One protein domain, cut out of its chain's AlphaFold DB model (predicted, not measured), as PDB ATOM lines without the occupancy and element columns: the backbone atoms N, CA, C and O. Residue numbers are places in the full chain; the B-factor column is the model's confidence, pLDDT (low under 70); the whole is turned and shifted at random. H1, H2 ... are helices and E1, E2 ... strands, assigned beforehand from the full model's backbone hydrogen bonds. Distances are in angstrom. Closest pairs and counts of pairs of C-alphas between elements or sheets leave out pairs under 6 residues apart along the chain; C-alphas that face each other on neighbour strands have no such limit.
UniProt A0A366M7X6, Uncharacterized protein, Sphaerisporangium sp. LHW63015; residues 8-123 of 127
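This is residues 8 to 123 of the 127 residues of an uncharacterized protein of Sphaerisporangium sp. LHW63015 (UniProt A0A366M7X6). What is the overall picture? A strongly twisted sheet of five strands makes one end of the domain, and the helical hairpin of H1 and H2 reaches away from it to the other end, with the short helix H3 between them. What is it made of, and in which order? The printed part has 116 residues with three named helices and five named strands, in the order H1 H2 E1 E2 E3 H3 E4 E5; the class is mixed, helices and strands. The sheet runs E3 E2 E1 E4 E5, all antiparallel. How large is it? It is compact, with a radius of gyration of the C-alphas of 14.8 A, and spans 41 by 34 by 26 A.

Where are the helices? H1 is residues 8 to 16, beginning at C-alpha 8 at (30.987, -26.894, 16.895); H2 is residues 20 to 35, 22.7 A long, and H3 is residues 101 to 106. Where are the strands? E1 is residues 47 to 52, E2 is 60 to 69 and 27.4 A long, and E3 is 72 to 80 and 24.1 A long. E4 is residues 112 to 116 and E5 is 119 to 122, ending at C-alpha 122 at (23.452, -9.921, 10.954).

How do the helices meet? H1 and H2 form a helical hairpin and touch, at a shallow tilt of 7 degrees, opposite ways; their closest C-alphas, of Ala 11 and Glu 23, are 4.1 A apart. H2 touches H3 with residues 27 to 34 alone, closest at the C-alphas of Gly 30 and Met 105, 6.5 A, at a steep tilt of 42 degrees. In H1, H2 and H3 every O i to N i+4 pair is within hydrogen-bond range. How is the sheet paired? E1, E2 and E3 form a meander, each strand the antiparallel neighbour of the one before, with N 50 and O 62 at 2.9 A and N 67 and O 74 at 2.9 A within hydrogen-bond range. E1 and E4 are antiparallel at 164 degrees, with N 49 and O 113 at 2.8 A; E4 and E5 form a hairpin, with N 116 and O 119 at 2.8 A. Which helices are on the sheet? H3 only grazes it, with residues 103 to 104, while H1 and H2 are not on it.

What are the farthest points? The two C-alphas farthest apart, of Arg 18 and Asp 117, are 43.9 A apart. Which links are long? Those from H2 to E1, 11 residues, and from E3 to H3, 20 residues, are long. Is anything cut or uncertain? The printed part has no cut, its mean pLDDT is 94.9, and no printed residue is under 70.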
ATOM      1  N   LEU A   8      29.958 -25.928  16.506       96.56
ATOM      2  CA  LEU A   8      30.987 -26.894  16.895       96.56
ATOM      3  C   LEU A   8      31.165 -26.989  18.410       96.56
ATOM      4  O   LEU A   8      31.290 -28.099  18.919       96.56
ATOM      5  N   ALA A   9      31.070 -25.888  19.160       95.25
ATOM      6  CA  ALA A   9      31.107 -25.960  20.625       95.25
ATOM      7  C   ALA A   9      29.936 -26.792  21.183       95.25
ATOM      8  O   ALA A   9      30.106 -27.609  22.091       95.25
ATOM      9  N   ARG A  10      28.737 -26.630  20.605       95.81
ATOM     10  CA  ARG A  10      27.564 -27.458  20.932       95.81
ATOM     11  C   ARG A  10      27.788 -28.930  20.572       95.81
ATOM     12  O   ARG A  10      27.395 -29.807  21.343       95.81
ATOM     13  N   ALA A  11      28.397 -29.197  19.419       96.88
ATOM     14  CA  ALA A  11      28.717 -30.548  18.977       96.88
ATOM     15  C   ALA A  11      29.738 -31.218  19.917       96.88
ATOM     16  O   ALA A  11      29.516 -32.345  20.362       96.88
ATOM     17  N   ASP A  12      30.786 -30.500  20.320       96.88
ATOM     18  CA  ASP A  12      31.793 -30.980  21.271       96.88
ATOM     19  C   ASP A  12      31.207 -31.245  22.666       96.88
ATOM     20  O   ASP A  12      31.542 -32.248  23.305       96.88
ATOM     21  N   ASP A  13      30.284 -30.405  23.146       96.81
ATOM     22  CA  ASP A  13      29.521 -30.666  24.375       96.81
ATOM     23  C   ASP A  13      28.740 -31.986  24.296       96.81
ATOM     24  O   ASP A  13      28.754 -32.787  25.238       96.81
ATOM     25  N   ALA A  14      28.055 -32.235  23.177       96.69
ATOM     26  CA  ALA A  14      27.298 -33.464  22.962       96.69
ATOM     27  C   ALA A  14      28.225 -34.686  22.884       96.69
ATOM     28  O   ALA A  14      28.020 -35.676  23.597       96.69
ATOM     29  N   LYS A  15      29.326 -34.569  22.142       96.75
ATOM     30  CA  LYS A  15      30.363 -35.595  22.022       96.75
ATOM     31  C   LYS A  15      30.979 -35.968  23.368       96.75
ATOM     32  O   LYS A  15      31.116 -37.155  23.672       96.75
ATOM     33  N   ARG A  16      31.282 -34.988  24.231       97.69
ATOM     34  CA  ARG A  16      31.774 -35.235  25.605       97.69
ATOM     35  C   ARG A  16      30.800 -36.070  26.437       97.69
ATOM     36  O   ARG A  16      31.231 -36.852  27.282       97.69
ATOM     37  N   ARG A  17      29.498 -35.955  26.164       97.69
ATOM     38  CA  ARG A  17      28.427 -36.745  26.797       97.69
ATOM     39  C   ARG A  17      28.106 -38.048  26.055       97.69
ATOM     40  O   ARG A  17      27.238 -38.787  26.510       97.69
ATOM     41  N   ARG A  18      28.823 -38.356  24.963       97.62
ATOM     42  CA  ARG A  18      28.574 -39.488  24.049       97.62
ATOM     43  C   ARG A  18      27.171 -39.462  23.429       97.62
ATOM     44  O   ARG A  18      26.588 -40.510  23.164       97.62
ATOM     45  N   ASP A  19      26.647 -38.263  23.216       98.06
ATOM     46  CA  ASP A  19      25.355 -38.001  22.589       98.06
ATOM     47  C   ASP A  19      25.559 -37.743  21.088       98.06
ATOM     48  O   ASP A  19      25.809 -36.616  20.664       98.06
ATOM     49  N   ILE A  20      25.515 -38.818  20.293       97.56
ATOM     50  CA  ILE A  20      25.779 -38.770  18.843       97.56
ATOM     51  C   ILE A  20      24.689 -37.978  18.110       97.56
ATOM     52  O   ILE A  20      24.988 -37.202  17.202       97.56
ATOM     53  N   ASP A  21      23.426 -38.152  18.505       98.12
ATOM     54  CA  ASP A  21      22.311 -37.436  17.885       98.12
ATOM     55  C   ASP A  21      22.397 -35.935  18.186       98.12
ATOM     56  O   ASP A  21      22.173 -35.118  17.292       98.12
ATOM     57  N   GLY A  22      22.799 -35.561  19.406       97.38
ATOM     58  CA  GLY A  22      23.071 -34.173  19.772       97.38
ATOM     59  C   GLY A  22      24.246 -33.559  19.006       97.38
ATOM     60  O   GLY A  22      24.159 -32.401  18.596       97.38
ATOM     61  N   GLU A  23      25.316 -34.323  18.767       97.56
ATOM     62  CA  GLU A  23      26.474 -33.882  17.974       97.56
ATOM     63  C   GLU A  23      26.062 -33.576  16.528       97.56
ATOM     64  O   GLU A  23      26.282 -32.472  16.025       97.56
ATOM     65  N   LEU A  24      25.384 -34.525  15.876       97.81
ATOM     66  CA  LEU A  24      24.898 -34.357  14.506       97.81
ATOM     67  C   LEU A  24      23.826 -33.270  14.400       97.81
ATOM     68  O   LEU A  24      23.804 -32.533  13.413       97.81
ATOM     69  N   GLY A  25      22.944 -33.170  15.395       97.88
ATOM     70  CA  GLY A  25      21.918 -32.134  15.473       97.88
ATOM     71  C   GLY A  25      22.531 -30.739  15.523       97.88
ATOM     72  O   GLY A  25      22.162 -29.888  14.726       97.88
ATOM     73  N   ALA A  26      23.537 -30.519  16.373       97.00
ATOM     74  CA  ALA A  26      24.207 -29.223  16.481       97.00
ATOM     75  C   ALA A  26      24.844 -28.760  15.161       97.00
ATOM     76  O   ALA A  26      24.695 -27.595  14.787       97.00
ATOM     77  N   ILE A  27      25.507 -29.669  14.440       96.94
ATOM     78  CA  ILE A  27      26.129 -29.370  13.143       96.94
ATOM     79  C   ILE A  27      25.062 -29.044  12.092       96.94
ATOM     80  O   ILE A  27      25.186 -28.049  11.379       96.94
ATOM     81  N   LYS A  28      24.001 -29.859  12.005       97.75
ATOM     82  CA  LYS A  28      22.906 -29.649  11.045       97.75
ATOM     83  C   LYS A  28      22.166 -28.346  11.310       97.75
ATOM     84  O   LYS A  28      22.015 -27.559  10.386       97.75
ATOM     85  N   ASP A  29      21.787 -28.093  12.559       96.56
ATOM     86  CA  ASP A  29      21.111 -26.858  12.959       96.56
ATOM     87  C   ASP A  29      21.965 -25.629  12.622       96.56
ATOM     88  O   ASP A  29      21.448 -24.627  12.138       96.56
ATOM     89  N   GLY A  30      23.279 -25.697  12.880       95.94
ATOM     90  CA  GLY A  30      24.216 -24.618  12.569       95.94
ATOM     91  C   GLY A  30      24.284 -24.319  11.074       95.94
ATOM     92  O   GLY A  30      24.168 -23.160  10.672       95.94
ATOM     93  N   TYR A  31      24.403 -25.369  10.260       96.75
ATOM     94  CA  TYR A  31      24.391 -25.273   8.802       96.75
ATOM     95  C   TYR A  31      23.059 -24.728   8.268       96.75
ATOM     96  O   TYR A  31      23.045 -23.808   7.451       96.75
ATOM     97  N   GLU A  32      21.929 -25.261   8.735       97.56
ATOM     98  CA  GLU A  32      20.592 -24.812   8.335       97.56
ATOM     99  C   GLU A  32      20.346 -23.353   8.734       97.56
ATOM    100  O   GLU A  32      19.806 -22.583   7.941       97.56
ATOM    101  N   ALA A  33      20.786 -22.933   9.922       95.88
ATOM    102  CA  ALA A  33      20.650 -21.552  10.377       95.88
ATOM    103  C   ALA A  33      21.428 -20.565   9.492       95.88
ATOM    104  O   ALA A  33      20.892 -19.508   9.161       95.88
ATOM    105  N   LEU A  34      22.651 -20.911   9.072       96.19
ATOM    106  CA  LEU A  34      23.427 -20.088   8.140       96.19
ATOM    107  C   LEU A  34      22.777 -20.050   6.756       96.19
ATOM    108  O   LEU A  34      22.506 -18.983   6.213       96.19
ATOM    109  N   THR A  35      22.510 -21.224   6.186       97.25
ATOM    110  CA  THR A  35      22.081 -21.348   4.786       97.25
ATOM    111  C   THR A  35      20.647 -20.890   4.539       97.25
ATOM    112  O   THR A  35      20.301 -20.549   3.410       97.25
ATOM    113  N   SER A  36      19.816 -20.834   5.582       96.88
ATOM    114  CA  SER A  36      18.475 -20.241   5.518       96.88
ATOM    115  C   SER A  36      18.455 -18.733   5.783       96.88
ATOM    116  O   SER A  36      17.411 -18.098   5.603       96.88
ATOM    117  N   ALA A  37      19.579 -18.134   6.194       96.00
ATOM    118  CA  ALA A  37      19.637 -16.710   6.466       96.00
ATOM    119  C   ALA A  37      19.456 -15.901   5.165       96.00
ATOM    120  O   ALA A  37      20.134 -16.157   4.173       96.00
ATOM    121  N   PRO A  38      18.599 -14.863   5.148       95.50
ATOM    122  CA  PRO A  38      18.268 -14.128   3.921       95.50
ATOM    123  C   PRO A  38      19.442 -13.325   3.347       95.50
ATOM    124  O   PRO A  38      19.379 -12.844   2.216       95.50
ATOM    125  N   TRP A  39      20.489 -13.119   4.144       94.94
ATOM    126  CA  TRP A  39      21.698 -12.434   3.720       94.94
ATOM    127  C   TRP A  39      22.743 -13.373   3.110       94.94
ATOM    128  O   TRP A  39      23.633 -12.869   2.421       94.94
ATOM    129  N   TYR A  40      22.633 -14.681   3.350       96.69
ATOM    130  CA  TYR A  40      23.544 -15.708   2.862       96.69
ATOM    131  C   TYR A  40      23.163 -16.128   1.422       96.69
ATOM    132  O   TYR A  40      21.973 -16.194   1.104       96.69
ATOM    133  N   PRO A  41      24.131 -16.402   0.523       96.06
ATOM    134  CA  PRO A  41      25.578 -16.397   0.745       96.06
ATOM    135  C   PRO A  41      26.172 -14.991   0.894       96.06
ATOM    136  O   PRO A  41      25.588 -13.981   0.486       96.06
ATOM    137  N   ALA A  42      27.366 -14.937   1.485       95.75
ATOM    138  CA  ALA A  42      28.182 -13.731   1.510       95.75
ATOM    139  C   ALA A  42      28.531 -13.283   0.084       95.75
ATOM    140  O   ALA A  42      28.660 -14.101  -0.829       95.75
ATOM    141  N   ARG A  43      28.708 -11.978  -0.118       95.50
ATOM    142  CA  ARG A  43      29.094 -11.414  -1.417       95.50
ATOM    143  C   ARG A  43      30.256 -10.446  -1.263       95.50
ATOM    144  O   ARG A  43      30.451  -9.859  -0.203       95.50
ATOM    145  N   ALA A  44      30.987 -10.237  -2.355       96.38
ATOM    146  CA  ALA A  44      32.061  -9.254  -2.385       96.38
ATOM    147  C   ALA A  44      31.562  -7.869  -1.926       96.38
ATOM    148  O   ALA A  44      30.515  -7.396  -2.375       96.38
ATOM    149  N   GLY A  45      32.327  -7.230  -1.042       97.62
ATOM    150  CA  GLY A  45      31.990  -5.955  -0.408       97.62
ATOM    151  C   GLY A  45      31.317  -6.076   0.962       97.62
ATOM    152  O   GLY A  45      31.225  -5.068   1.662       97.62
ATOM    153  N   ASP A  46      30.876  -7.269   1.368       98.31
ATOM    154  CA  ASP A  46      30.435  -7.495   2.746       98.31
ATOM    155  C   ASP A  46      31.622  -7.402   3.714       98.31
ATOM    156  O   ASP A  46      32.749  -7.769   3.379       98.31
ATOM    157  N   ILE A  47      31.361  -6.940   4.933       98.50
ATOM    158  CA  ILE A  47      32.326  -6.938   6.033       98.50
ATOM    159  C   ILE A  47      31.859  -7.954   7.066       98.50
ATOM    160  O   ILE A  47      30.715  -7.891   7.523       98.50
ATOM    161  N   LEU A  48      32.758  -8.850   7.456       98.38
ATOM    162  CA  LEU A  48      32.579  -9.754   8.582       98.38
ATOM    163  C   LEU A  48      33.408  -9.233   9.754       98.38
ATOM    164  O   LEU A  48      34.607  -9.006   9.617       98.38
ATOM    165  N   HIS A  49      32.782  -9.065  10.908       98.19
ATOM    166  CA  HIS A  49      33.476  -8.823  12.162       98.19
ATOM    167  C   HIS A  49      33.283 -10.025  13.081       98.19
ATOM    168  O   HIS A  49      32.160 -10.507  13.227       98.19
ATOM    169  N   VAL A  50      34.371 -10.486  13.692       97.38
ATOM    170  CA  VAL A  50      34.375 -11.573  14.674       97.38
ATOM    171  C   VAL A  50      34.811 -10.997  16.010       97.38
ATOM    172  O   VAL A  50      35.888 -10.402  16.098       97.38
ATOM    173  N   HIS A  51      33.988 -11.171  17.039       95.44
ATOM    174  CA  HIS A  51      34.340 -10.834  18.411       95.44
ATOM    175  C   HIS A  51      34.700 -12.093  19.200       95.44
ATOM    176  O   HIS A  51      33.925 -13.046  19.253       95.44
ATOM    177  N   TYR A  52      35.860 -12.069  19.849       92.19
ATOM    178  CA  TYR A  52      36.302 -13.108  20.764       92.19
ATOM    179  C   TYR A  52      36.200 -12.577  22.190       92.19
ATOM    180  O   TYR A  52      36.901 -11.633  22.570       92.19
ATOM    181  N   GLU A  53      35.322 -13.199  22.970       89.94
ATOM    182  CA  GLU A  53      35.130 -12.878  24.381       89.94
ATOM    183  C   GLU A  53      36.384 -13.167  25.210       89.94
ATOM    184  O   GLU A  53      37.213 -14.017  24.867       89.94
ATOM    185  N   ALA A  54      36.516 -12.458  26.331       89.12
ATOM    186  CA  ALA A  54      37.634 -12.671  27.239       89.12
ATOM    187  C   ALA A  54      37.564 -14.076  27.861       89.12
ATOM    188  O   ALA A  54      36.552 -14.465  28.446       89.12
ATOM    189  N   LEU A  55      38.673 -14.807  27.774       83.12
ATOM    190  CA  LEU A  55      38.888 -16.083  28.459       83.12
ATOM    191  C   LEU A  55      40.167 -15.959  29.302       83.12
ATOM    192  O   LEU A  55      40.271 -15.059  30.132       83.12
ATOM    193  N   ASP A  56      41.169 -16.803  29.048       85.38
ATOM    194  CA  ASP A  56      42.516 -16.670  29.624       85.38
ATOM    195  C   ASP A  56      43.350 -15.567  28.934       85.38
ATOM    196  O   ASP A  56      44.443 -15.219  29.385       85.38
ATOM    197  N   VAL A  57      42.823 -15.001  27.844       85.94
ATOM    198  CA  VAL A  57      43.354 -13.838  27.122       85.94
ATOM    199  C   VAL A  57      42.325 -12.708  27.116       85.94
ATOM    200  O   VAL A  57      41.127 -12.940  27.291       85.94
ATOM    201  N   ALA A  58      42.791 -11.472  26.916       91.62
ATOM    202  CA  ALA A  58      41.904 -10.319  26.791       91.62
ATOM    203  C   ALA A  58      40.958 -10.479  25.592       91.62
ATOM    204  O   ALA A  58      41.359 -11.014  24.559       91.62
ATOM    205  N   ALA A  59      39.732  -9.967  25.729       93.75
ATOM    206  CA  ALA A  59      38.794  -9.878  24.620       93.75
ATOM    207  C   ALA A  59      39.423  -9.127  23.441       93.75
ATOM    208  O   ALA A  59      40.137  -8.135  23.623       93.75
ATOM    209  N   TRP A  60      39.141  -9.599  22.235       95.44
ATOM    210  CA  TRP A  60      39.673  -9.026  21.008       95.44
ATOM    211  C   TRP A  60      38.714  -9.288  19.848       95.44
ATOM    212  O   TRP A  60      37.616  -9.817  20.014       95.44
ATOM    213  N   GLY A  61      39.091  -8.854  18.657       96.25
ATOM    214  CA  GLY A  61      38.273  -9.047  17.475       96.25
ATOM    215  C   GLY A  61      39.045  -8.862  16.190       96.25
ATOM    216  O   GLY A  61      40.147  -8.300  16.175       96.25
ATOM    217  N   GLU A  62      38.416  -9.311  15.118       98.06
ATOM    218  CA  GLU A  62      38.927  -9.301  13.755       98.06
ATOM    219  C   GLU A  62      37.886  -8.718  12.819       98.06
ATOM    220  O   GLU A  62      36.685  -8.900  12.995       98.06
ATOM    221  N   THR A  63      38.353  -8.006  11.804       98.56
ATOM    222  CA  THR A  63      37.510  -7.460  10.746       98.56
ATOM    223  C   THR A  63      38.041  -7.930   9.412       98.56
ATOM    224  O   THR A  63      39.199  -7.679   9.078       98.56
ATOM    225  N   TYR A  64      37.172  -8.564   8.644       98.50
ATOM    226  CA  TYR A  64      37.453  -9.111   7.333       98.50
ATOM    227  C   TYR A  64      36.584  -8.430   6.278       98.50
ATOM    228  O   TYR A  64      35.424  -8.098   6.523       98.50
ATOM    229  N   LEU A  65      37.139  -8.256   5.085       98.19
ATOM    230  CA  LEU A  65      36.408  -7.895   3.879       98.19
ATOM    231  C   LEU A  65      36.181  -9.153   3.053       98.19
ATOM    232  O   LEU A  65      37.136  -9.863   2.749       98.19
ATOM    233  N   VAL A  66      34.946  -9.385   2.623       97.50
ATOM    234  CA  VAL A  66      34.672 -10.370   1.582       97.50
ATOM    235  C   VAL A  66      35.118  -9.772   0.249       97.50
ATOM    236  O   VAL A  66      34.550  -8.781  -0.222       97.50
ATOM    237  N   THR A  67      36.145 -10.343  -0.368       96.44
ATOM    238  CA  THR A  67      36.671  -9.918  -1.672       96.44
ATOM    239  C   THR A  67      36.279 -10.905  -2.763       96.44
ATOM    240  O   THR A  67      35.953 -12.059  -2.501       96.44
ATOM    241  N   GLY A  68      36.265 -10.441  -4.016       92.56
ATOM    242  CA  GLY A  68      36.161 -11.334  -5.169       92.56
ATOM    243  C   GLY A  68      37.530 -11.925  -5.498       92.56
ATOM    244  O   GLY A  68      38.480 -11.173  -5.714       92.56
ATOM    245  N   GLY A  69      37.614 -13.248  -5.564       80.38
ATOM    246  CA  GLY A  69      38.798 -14.010  -5.946       80.38
ATOM    247  C   GLY A  69      38.621 -14.735  -7.283       80.38
ATOM    248  O   GLY A  69      37.573 -14.695  -7.931       80.38
ATOM    249  N   ARG A  70      39.666 -15.450  -7.714       79.25
ATOM    250  CA  ARG A  70      39.650 -16.231  -8.968       79.25
ATOM    251  C   ARG A  70      38.598 -17.351  -8.967       79.25
ATOM    252  O   ARG A  70      38.141 -17.746 -10.038       79.25
ATOM    253  N   PHE A  71      38.255 -17.862  -7.787       80.06
ATOM    254  CA  PHE A  71      37.386 -19.021  -7.583       80.06
ATOM    255  C   PHE A  71      36.175 -18.683  -6.706       80.06
ATOM    256  O   PHE A  71      35.786 -19.503  -5.895       80.06
ATOM    257  N   GLY A  72      35.630 -17.467  -6.813       89.00
ATOM    258  CA  GLY A  72      34.475 -17.049  -6.016       89.00
ATOM    259  C   GLY A  72      34.813 -15.898  -5.079       89.00
ATOM    260  O   GLY A  72      35.384 -14.899  -5.513       89.00
ATOM    261  N   VAL A  73      34.426 -16.014  -3.813       93.88
ATOM    262  CA  VAL A  73      34.682 -15.010  -2.773       93.88
ATOM    263  C   VAL A  73      35.626 -15.555  -1.700       93.88
ATOM    264  O   VAL A  73      35.647 -16.756  -1.455       93.88
ATOM    265  N   GLU A  74      36.397 -14.670  -1.072       95.69
ATOM    266  CA  GLU A  74      37.369 -14.988  -0.014       95.69
ATOM    267  C   GLU A  74      37.322 -13.928   1.102       95.69
ATOM    268  O   GLU A  74      36.822 -12.821   0.885       95.69
ATOM    269  N   LEU A  75      37.828 -14.251   2.294       97.19
ATOM    270  CA  LEU A  75      38.028 -13.296   3.387       97.19
ATOM    271  C   LEU A  75      39.434 -12.690   3.335       97.19
ATOM    272  O   LEU A  75      40.441 -13.382   3.454       97.19
ATOM    273  N   LEU A  76      39.499 -11.365   3.256       97.00
ATOM    274  CA  LEU A  76      40.712 -10.585   3.468       97.00
ATOM    275  C   LEU A  76      40.682  -9.967   4.867       97.00
ATOM    276  O   LEU A  76      39.821  -9.133   5.146       97.00
ATOM    277  N   LEU A  77      41.640 -10.311   5.728       97.94
ATOM    278  CA  LEU A  77      41.801  -9.640   7.021       97.94
ATOM    279  C   LEU A  77      42.162  -8.159   6.805       97.94
ATOM    280  O   LEU A  77      43.167  -7.844   6.170       97.94
ATOM    281  N   LEU A  78      41.349  -7.251   7.346       98.06
ATOM    282  CA  LEU A  78      41.578  -5.804   7.295       98.06
ATOM    283  C   LEU A  78      42.204  -5.262   8.579       98.06
ATOM    284  O   LEU A  78      43.053  -4.373   8.526       98.06
ATOM    285  N   ALA A  79      41.735  -5.739   9.731       98.00
ATOM    286  CA  ALA A  79      42.162  -5.255  11.035       98.00
ATOM    287  C   ALA A  79      41.928  -6.313  12.115       98.00
ATOM    288  O   ALA A  79      40.985  -7.097  12.027       98.00
ATOM    289  N   HIS A  80      42.739  -6.277  13.166       97.81
ATOM    290  CA  HIS A  80      42.529  -7.056  14.379       97.81
ATOM    291  C   HIS A  80      42.970  -6.259  15.610       97.81
ATOM    292  O   HIS A  80      43.682  -5.259  15.503       97.81
ATOM    293  N   THR A  81      42.535  -6.709  16.784       97.00
ATOM    294  CA  THR A  81      42.925  -6.142  18.089       97.00
ATOM    295  C   THR A  81      43.646  -7.147  18.991       97.00
ATOM    296  O   THR A  81      43.903  -6.845  20.155       97.00
ATOM    297  N   ALA A  82      43.993  -8.327  18.460       93.94
ATOM    298  CA  ALA A  82      44.789  -9.325  19.172       93.94
ATOM    299  C   ALA A  82      46.105  -8.732  19.699       93.94
ATOM    300  O   ALA A  82      46.759  -7.949  19.008       93.94
ATOM    301  N   GLN A  83      46.504  -9.134  20.908       91.88
ATOM    302  CA  GLN A  83      47.809  -8.770  21.473       91.88
ATOM    303  C   GLN A  83      48.959  -9.456  20.731       91.88
ATOM    304  O   GLN A  83      50.013  -8.853  20.538       91.88
ATOM    305  N   ASP A  84      48.737 -10.706  20.325       90.88
ATOM    306  CA  ASP A  84      49.623 -11.469  19.458       90.88
ATOM    307  C   ASP A  84      49.095 -11.399  18.022       90.88
ATOM    308  O   ASP A  84      47.971 -11.819  17.750       90.88
ATOM    309  N   ALA A  85      49.881 -10.835  17.107       89.31
ATOM    310  CA  ALA A  85      49.478 -10.692  15.712       89.31
ATOM    311  C   ALA A  85      49.422 -12.040  14.978       89.31
ATOM    312  O   ALA A  85      48.633 -12.178  14.044       89.31
ATOM    313  N   ASP A  86      50.192 -13.036  15.427       90.00
ATOM    314  CA  ASP A  86      50.207 -14.372  14.819       90.00
ATOM    315  C   ASP A  86      48.933 -15.170  15.148       90.00
ATOM    316  O   ASP A  86      48.645 -16.178  14.506       90.00
ATOM    317  N   ALA A  87      48.144 -14.708  16.125       87.81
ATOM    318  CA  ALA A  87      46.842 -15.280  16.456       87.81
ATOM    319  C   ALA A  87      45.708 -14.783  15.540       87.81
ATOM    320  O   ALA A  87      44.604 -15.323  15.609       87.81
ATOM    321  N   ALA A  88      45.951 -13.753  14.720       94.00
ATOM    322  CA  ALA A  88      44.929 -13.138  13.883       94.00
ATOM    323  C   ALA A  88      44.875 -13.731  12.465       94.00
ATOM    324  O   ALA A  88      45.868 -14.210  11.921       94.00
ATOM    325  N   GLY A  89      43.713 -13.623  11.823       94.75
ATOM    326  CA  GLY A  89      43.486 -14.070  10.452       94.75
ATOM    327  C   GLY A  89      43.082 -15.533  10.332       94.75
ATOM    328  O   GLY A  89      43.206 -16.083   9.242       94.75
ATOM    329  N   ALA A  90      42.581 -16.147  11.410       92.62
ATOM    330  CA  ALA A  90      42.214 -17.564  11.446       92.62
ATOM    331  C   ALA A  90      41.255 -17.976  10.314       92.62
ATOM    332  O   ALA A  90      41.326 -19.099   9.828       92.62
ATOM    333  N   TYR A  91      40.406 -17.048   9.858       96.00
ATOM    334  CA  TYR A  91      39.403 -17.301   8.823       96.00
ATOM    335  C   TYR A  91      39.765 -16.742   7.443       96.00
ATOM    336  O   TYR A  91      38.943 -16.798   6.537       96.00
ATOM    337  N   ALA A  92      40.963 -16.187   7.240       95.31
ATOM    338  CA  ALA A  92      41.422 -15.754   5.918       95.31
ATOM    339  C   ALA A  92      42.294 -16.849   5.267       95.31
ATOM    340  O   ALA A  92      43.238 -17.320   5.898       95.31
ATOM    341  N   PRO A  93      42.055 -17.251   4.001       94.25
ATOM    342  CA  PRO A  93      41.076 -16.720   3.043       94.25
ATOM    343  C   PRO A  93      39.655 -17.295   3.189       94.25
ATOM    344  O   PRO A  93      38.761 -16.912   2.434       94.25
ATOM    345  N   GLY A  94      39.445 -18.211   4.132       90.69
ATOM    346  CA  GLY A  94      38.187 -18.923   4.328       90.69
ATOM    347  C   GLY A  94      38.033 -20.099   3.364       90.69
ATOM    348  O   GLY A  94      38.912 -20.394   2.546       90.69
ATOM    349  N   MET A  95      36.900 -20.793   3.465       89.50
ATOM    350  CA  MET A  95      36.586 -21.916   2.585       89.50
ATOM    351  C   MET A  95      36.277 -21.430   1.156       89.50
ATOM    352  O   MET A  95      35.605 -20.408   0.994       89.50
ATOM    353  N   PRO A  96      36.708 -22.160   0.106       83.12
ATOM    354  CA  PRO A  96      36.342 -21.840  -1.273       83.12
ATOM    355  C   PRO A  96      34.822 -21.748  -1.447       83.12
ATOM    356  O   PRO A  96      34.100 -22.604  -0.940       83.12
ATOM    357  N   ASP A  97      34.351 -20.724  -2.165       82.69
ATOM    358  CA  ASP A  97      32.935 -20.416  -2.443       82.69
ATOM    359  C   ASP A  97      32.041 -20.096  -1.223       82.69
ATOM    360  O   ASP A  97      30.949 -19.554  -1.402       82.69
ATOM    361  N   ASP A  98      32.496 -20.356   0.005       92.50
ATOM    362  CA  ASP A  98      31.752 -20.084   1.238       92.50
ATOM    363  C   ASP A  98      32.663 -19.596   2.376       92.50
ATOM    364  O   ASP A  98      32.917 -20.297   3.363       92.50
ATOM    365  N   PRO A  99      33.172 -18.366   2.264       94.56
ATOM    366  CA  PRO A  99      34.278 -17.912   3.088       94.56
ATOM    367  C   PRO A  99      33.845 -17.574   4.528       94.56
ATOM    368  O   PRO A  99      34.697 -17.330   5.371       94.56
ATOM    369  N   ILE A 100      32.538 -17.587   4.839       95.81
ATOM    370  CA  ILE A 100      31.997 -17.307   6.185       95.81
ATOM    371  C   ILE A 100      31.613 -18.590   6.946       95.81
ATOM    372  O   ILE A 100      31.500 -18.549   8.171       95.81
ATOM    373  N   MET A 101      31.450 -19.737   6.271       96.44
ATOM    374  CA  MET A 101      31.023 -20.999   6.900       96.44
ATOM    375  C   MET A 101      31.869 -21.392   8.110       96.44
ATOM    376  O   MET A 101      31.320 -21.723   9.156       96.44
ATOM    377  N   GLU A 102      33.195 -21.352   7.982       96.12
ATOM    378  CA  GLU A 102      34.105 -21.760   9.056       96.12
ATOM    379  C   GLU A 102      33.943 -20.856  10.282       96.12
ATOM    380  O   GLU A 102      33.640 -21.349  11.364       96.12
ATOM    381  N   ALA A 103      33.978 -19.533  10.099       96.50
ATOM    382  CA  ALA A 103      33.730 -18.579  11.178       96.50
ATOM    383  C   ALA A 103      32.360 -18.799  11.846       96.50
ATOM    384  O   ALA A 103      32.241 -18.748  13.071       96.50
ATOM    385  N   TRP A 104      31.312 -19.078  11.063       97.19
ATOM    386  CA  TRP A 104      29.976 -19.347  11.600       97.19
ATOM    387  C   TRP A 104      29.924 -20.627  12.428       97.19
ATOM    388  O   TRP A 104      29.314 -20.648  13.496       97.19
ATOM    389  N   MET A 105      30.553 -21.697  11.945       97.00
ATOM    390  CA  MET A 105      30.552 -22.992  12.617       97.00
ATOM    391  C   MET A 105      31.459 -22.998  13.850       97.00
ATOM    392  O   MET A 105      31.116 -23.645  14.838       97.00
ATOM    393  N   GLU A 106      32.576 -22.269  13.810       95.75
ATOM    394  CA  GLU A 106      33.599 -22.253  14.856       95.75
ATOM    395  C   GLU A 106      33.384 -21.169  15.909       95.75
ATOM    396  O   GLU A 106      33.275 -21.505  17.088       95.75
ATOM    397  N   ALA A 107      33.293 -19.896  15.514       94.81
ATOM    398  CA  ALA A 107      33.078 -18.787  16.447       94.81
ATOM    399  C   ALA A 107      31.608 -18.707  16.887       94.81
ATOM    400  O   ALA A 107      31.303 -18.411  18.043       94.81
ATOM    401  N   GLY A 108      30.691 -19.058  15.986       94.88
ATOM    402  CA  GLY A 108      29.260 -19.093  16.260       94.88
ATOM    403  C   GLY A 108      28.517 -17.813  15.889       94.88
ATOM    404  O   GLY A 108      29.097 -16.730  15.871       94.88
ATOM    405  N   PRO A 109      27.199 -17.910  15.647       94.44
ATOM    406  CA  PRO A 109      26.379 -16.794  15.175       94.44
ATOM    407  C   PRO A 109      26.405 -15.575  16.101       94.44
ATOM    408  O   PRO A 109      26.340 -14.451  15.610       94.44
ATOM    409  N   GLY A 110      26.528 -15.789  17.415       94.25
ATOM    410  CA  GLY A 110      26.582 -14.705  18.394       94.25
ATOM    411  C   GLY A 110      27.867 -13.886  18.341       94.25
ATOM    412  O   GLY A 110      27.833 -12.705  18.659       94.25
ATOM    413  N   ALA A 111      28.980 -14.477  17.905       95.25
ATOM    414  CA  ALA A 111      30.271 -13.795  17.810       95.25
ATOM    415  C   ALA A 111      30.428 -12.991  16.510       95.25
ATOM    416  O   ALA A 111      31.350 -12.183  16.383       95.25
ATOM    417  N   LEU A 112      29.553 -13.227  15.528       96.69
ATOM    418  CA  LEU A 112      29.674 -12.662  14.193       96.69
ATOM    419  C   LEU A 112      28.756 -11.465  14.000       96.69
ATOM    420  O   LEU A 112      27.559 -11.535  14.261       96.69
ATOM    421  N   MET A 113      29.298 -10.401  13.421       97.62
ATOM    422  CA  MET A 113      28.523  -9.315  12.832       97.62
ATOM    423  C   MET A 113      28.814  -9.244  11.334       97.62
ATOM    424  O   MET A 113      29.972  -9.205  10.924       97.62
ATOM    425  N   VAL A 114      27.766  -9.162  10.514       98.00
ATOM    426  CA  VAL A 114      27.892  -8.957   9.066       98.00
ATOM    427  C   VAL A 114      27.317  -7.600   8.688       98.00
ATOM    428  O   VAL A 114      26.173  -7.270   9.020       98.00
ATOM    429  N   VAL A 115      28.108  -6.820   7.957       98.44
ATOM    430  CA  VAL A 115      27.728  -5.514   7.415       98.44
ATOM    431  C   VAL A 115      27.726  -5.580   5.893       98.44
ATOM    432  O   VAL A 115      28.689  -6.024   5.278       98.44
ATOM    433  N   ARG A 116      26.653  -5.084   5.278       98.12
ATOM    434  CA  ARG A 116      26.485  -4.990   3.825       98.12
ATOM    435  C   ARG A 116      25.945  -3.618   3.468       98.12
ATOM    436  O   ARG A 116      24.982  -3.151   4.070       98.12
ATOM    437  N   ASP A 117      26.585  -2.958   2.507       97.12
ATOM    438  CA  ASP A 117      26.231  -1.603   2.054       97.12
ATOM    439  C   ASP A 117      26.121  -0.590   3.219       97.12
ATOM    440  O   ASP A 117      25.237   0.268   3.252       97.12
ATOM    441  N   GLY A 118      26.994  -0.726   4.226       96.69
ATOM    442  CA  GLY A 118      27.001   0.116   5.429       96.69
ATOM    443  C   GLY A 118      25.890  -0.180   6.445       96.69
ATOM    444  O   GLY A 118      25.707   0.594   7.383       96.69
ATOM    445  N   ARG A 119      25.138  -1.276   6.284       97.81
ATOM    446  CA  ARG A 119      24.083  -1.710   7.212       97.81
ATOM    447  C   ARG A 119      24.444  -3.035   7.866       97.81
ATOM    448  O   ARG A 119      24.860  -3.959   7.178       97.81
ATOM    449  N   VAL A 120      24.224  -3.143   9.173       97.69
ATOM    450  CA  VAL A 120      24.301  -4.426   9.884       97.69
ATOM    451  C   VAL A 120      23.135  -5.303   9.421       97.69
ATOM    452  O   VAL A 120      21.975  -4.940   9.616       97.69
ATOM    453  N   ILE A 121      23.442  -6.426   8.771       97.06
ATOM    454  CA  ILE A 121      22.461  -7.396   8.245       97.06
ATOM    455  C   ILE A 121      22.376  -8.664   9.100       97.06
ATOM    456  O   ILE A 121      21.367  -9.365   9.058       97.06
ATOM    457  N   HIS A 122      23.413  -8.920   9.895       95.88
ATOM    458  CA  HIS A 122      23.452  -9.921  10.954       95.88
ATOM    459  C   HIS A 122      24.163  -9.279  12.148       95.88
ATOM    460  O   HIS A 122      25.356  -8.995  12.034       95.88
ATOM    461  N   PRO A 123      23.456  -8.933  13.234       94.62
ATOM    462  CA  PRO A 123      24.096  -8.405  14.428       94.62
ATOM    463  C   PRO A 123      24.768  -9.537  15.210       94.62
ATOM    464  O   PRO A 123      24.212 -10.631  15.310       94.62
TER     465      PRO A 123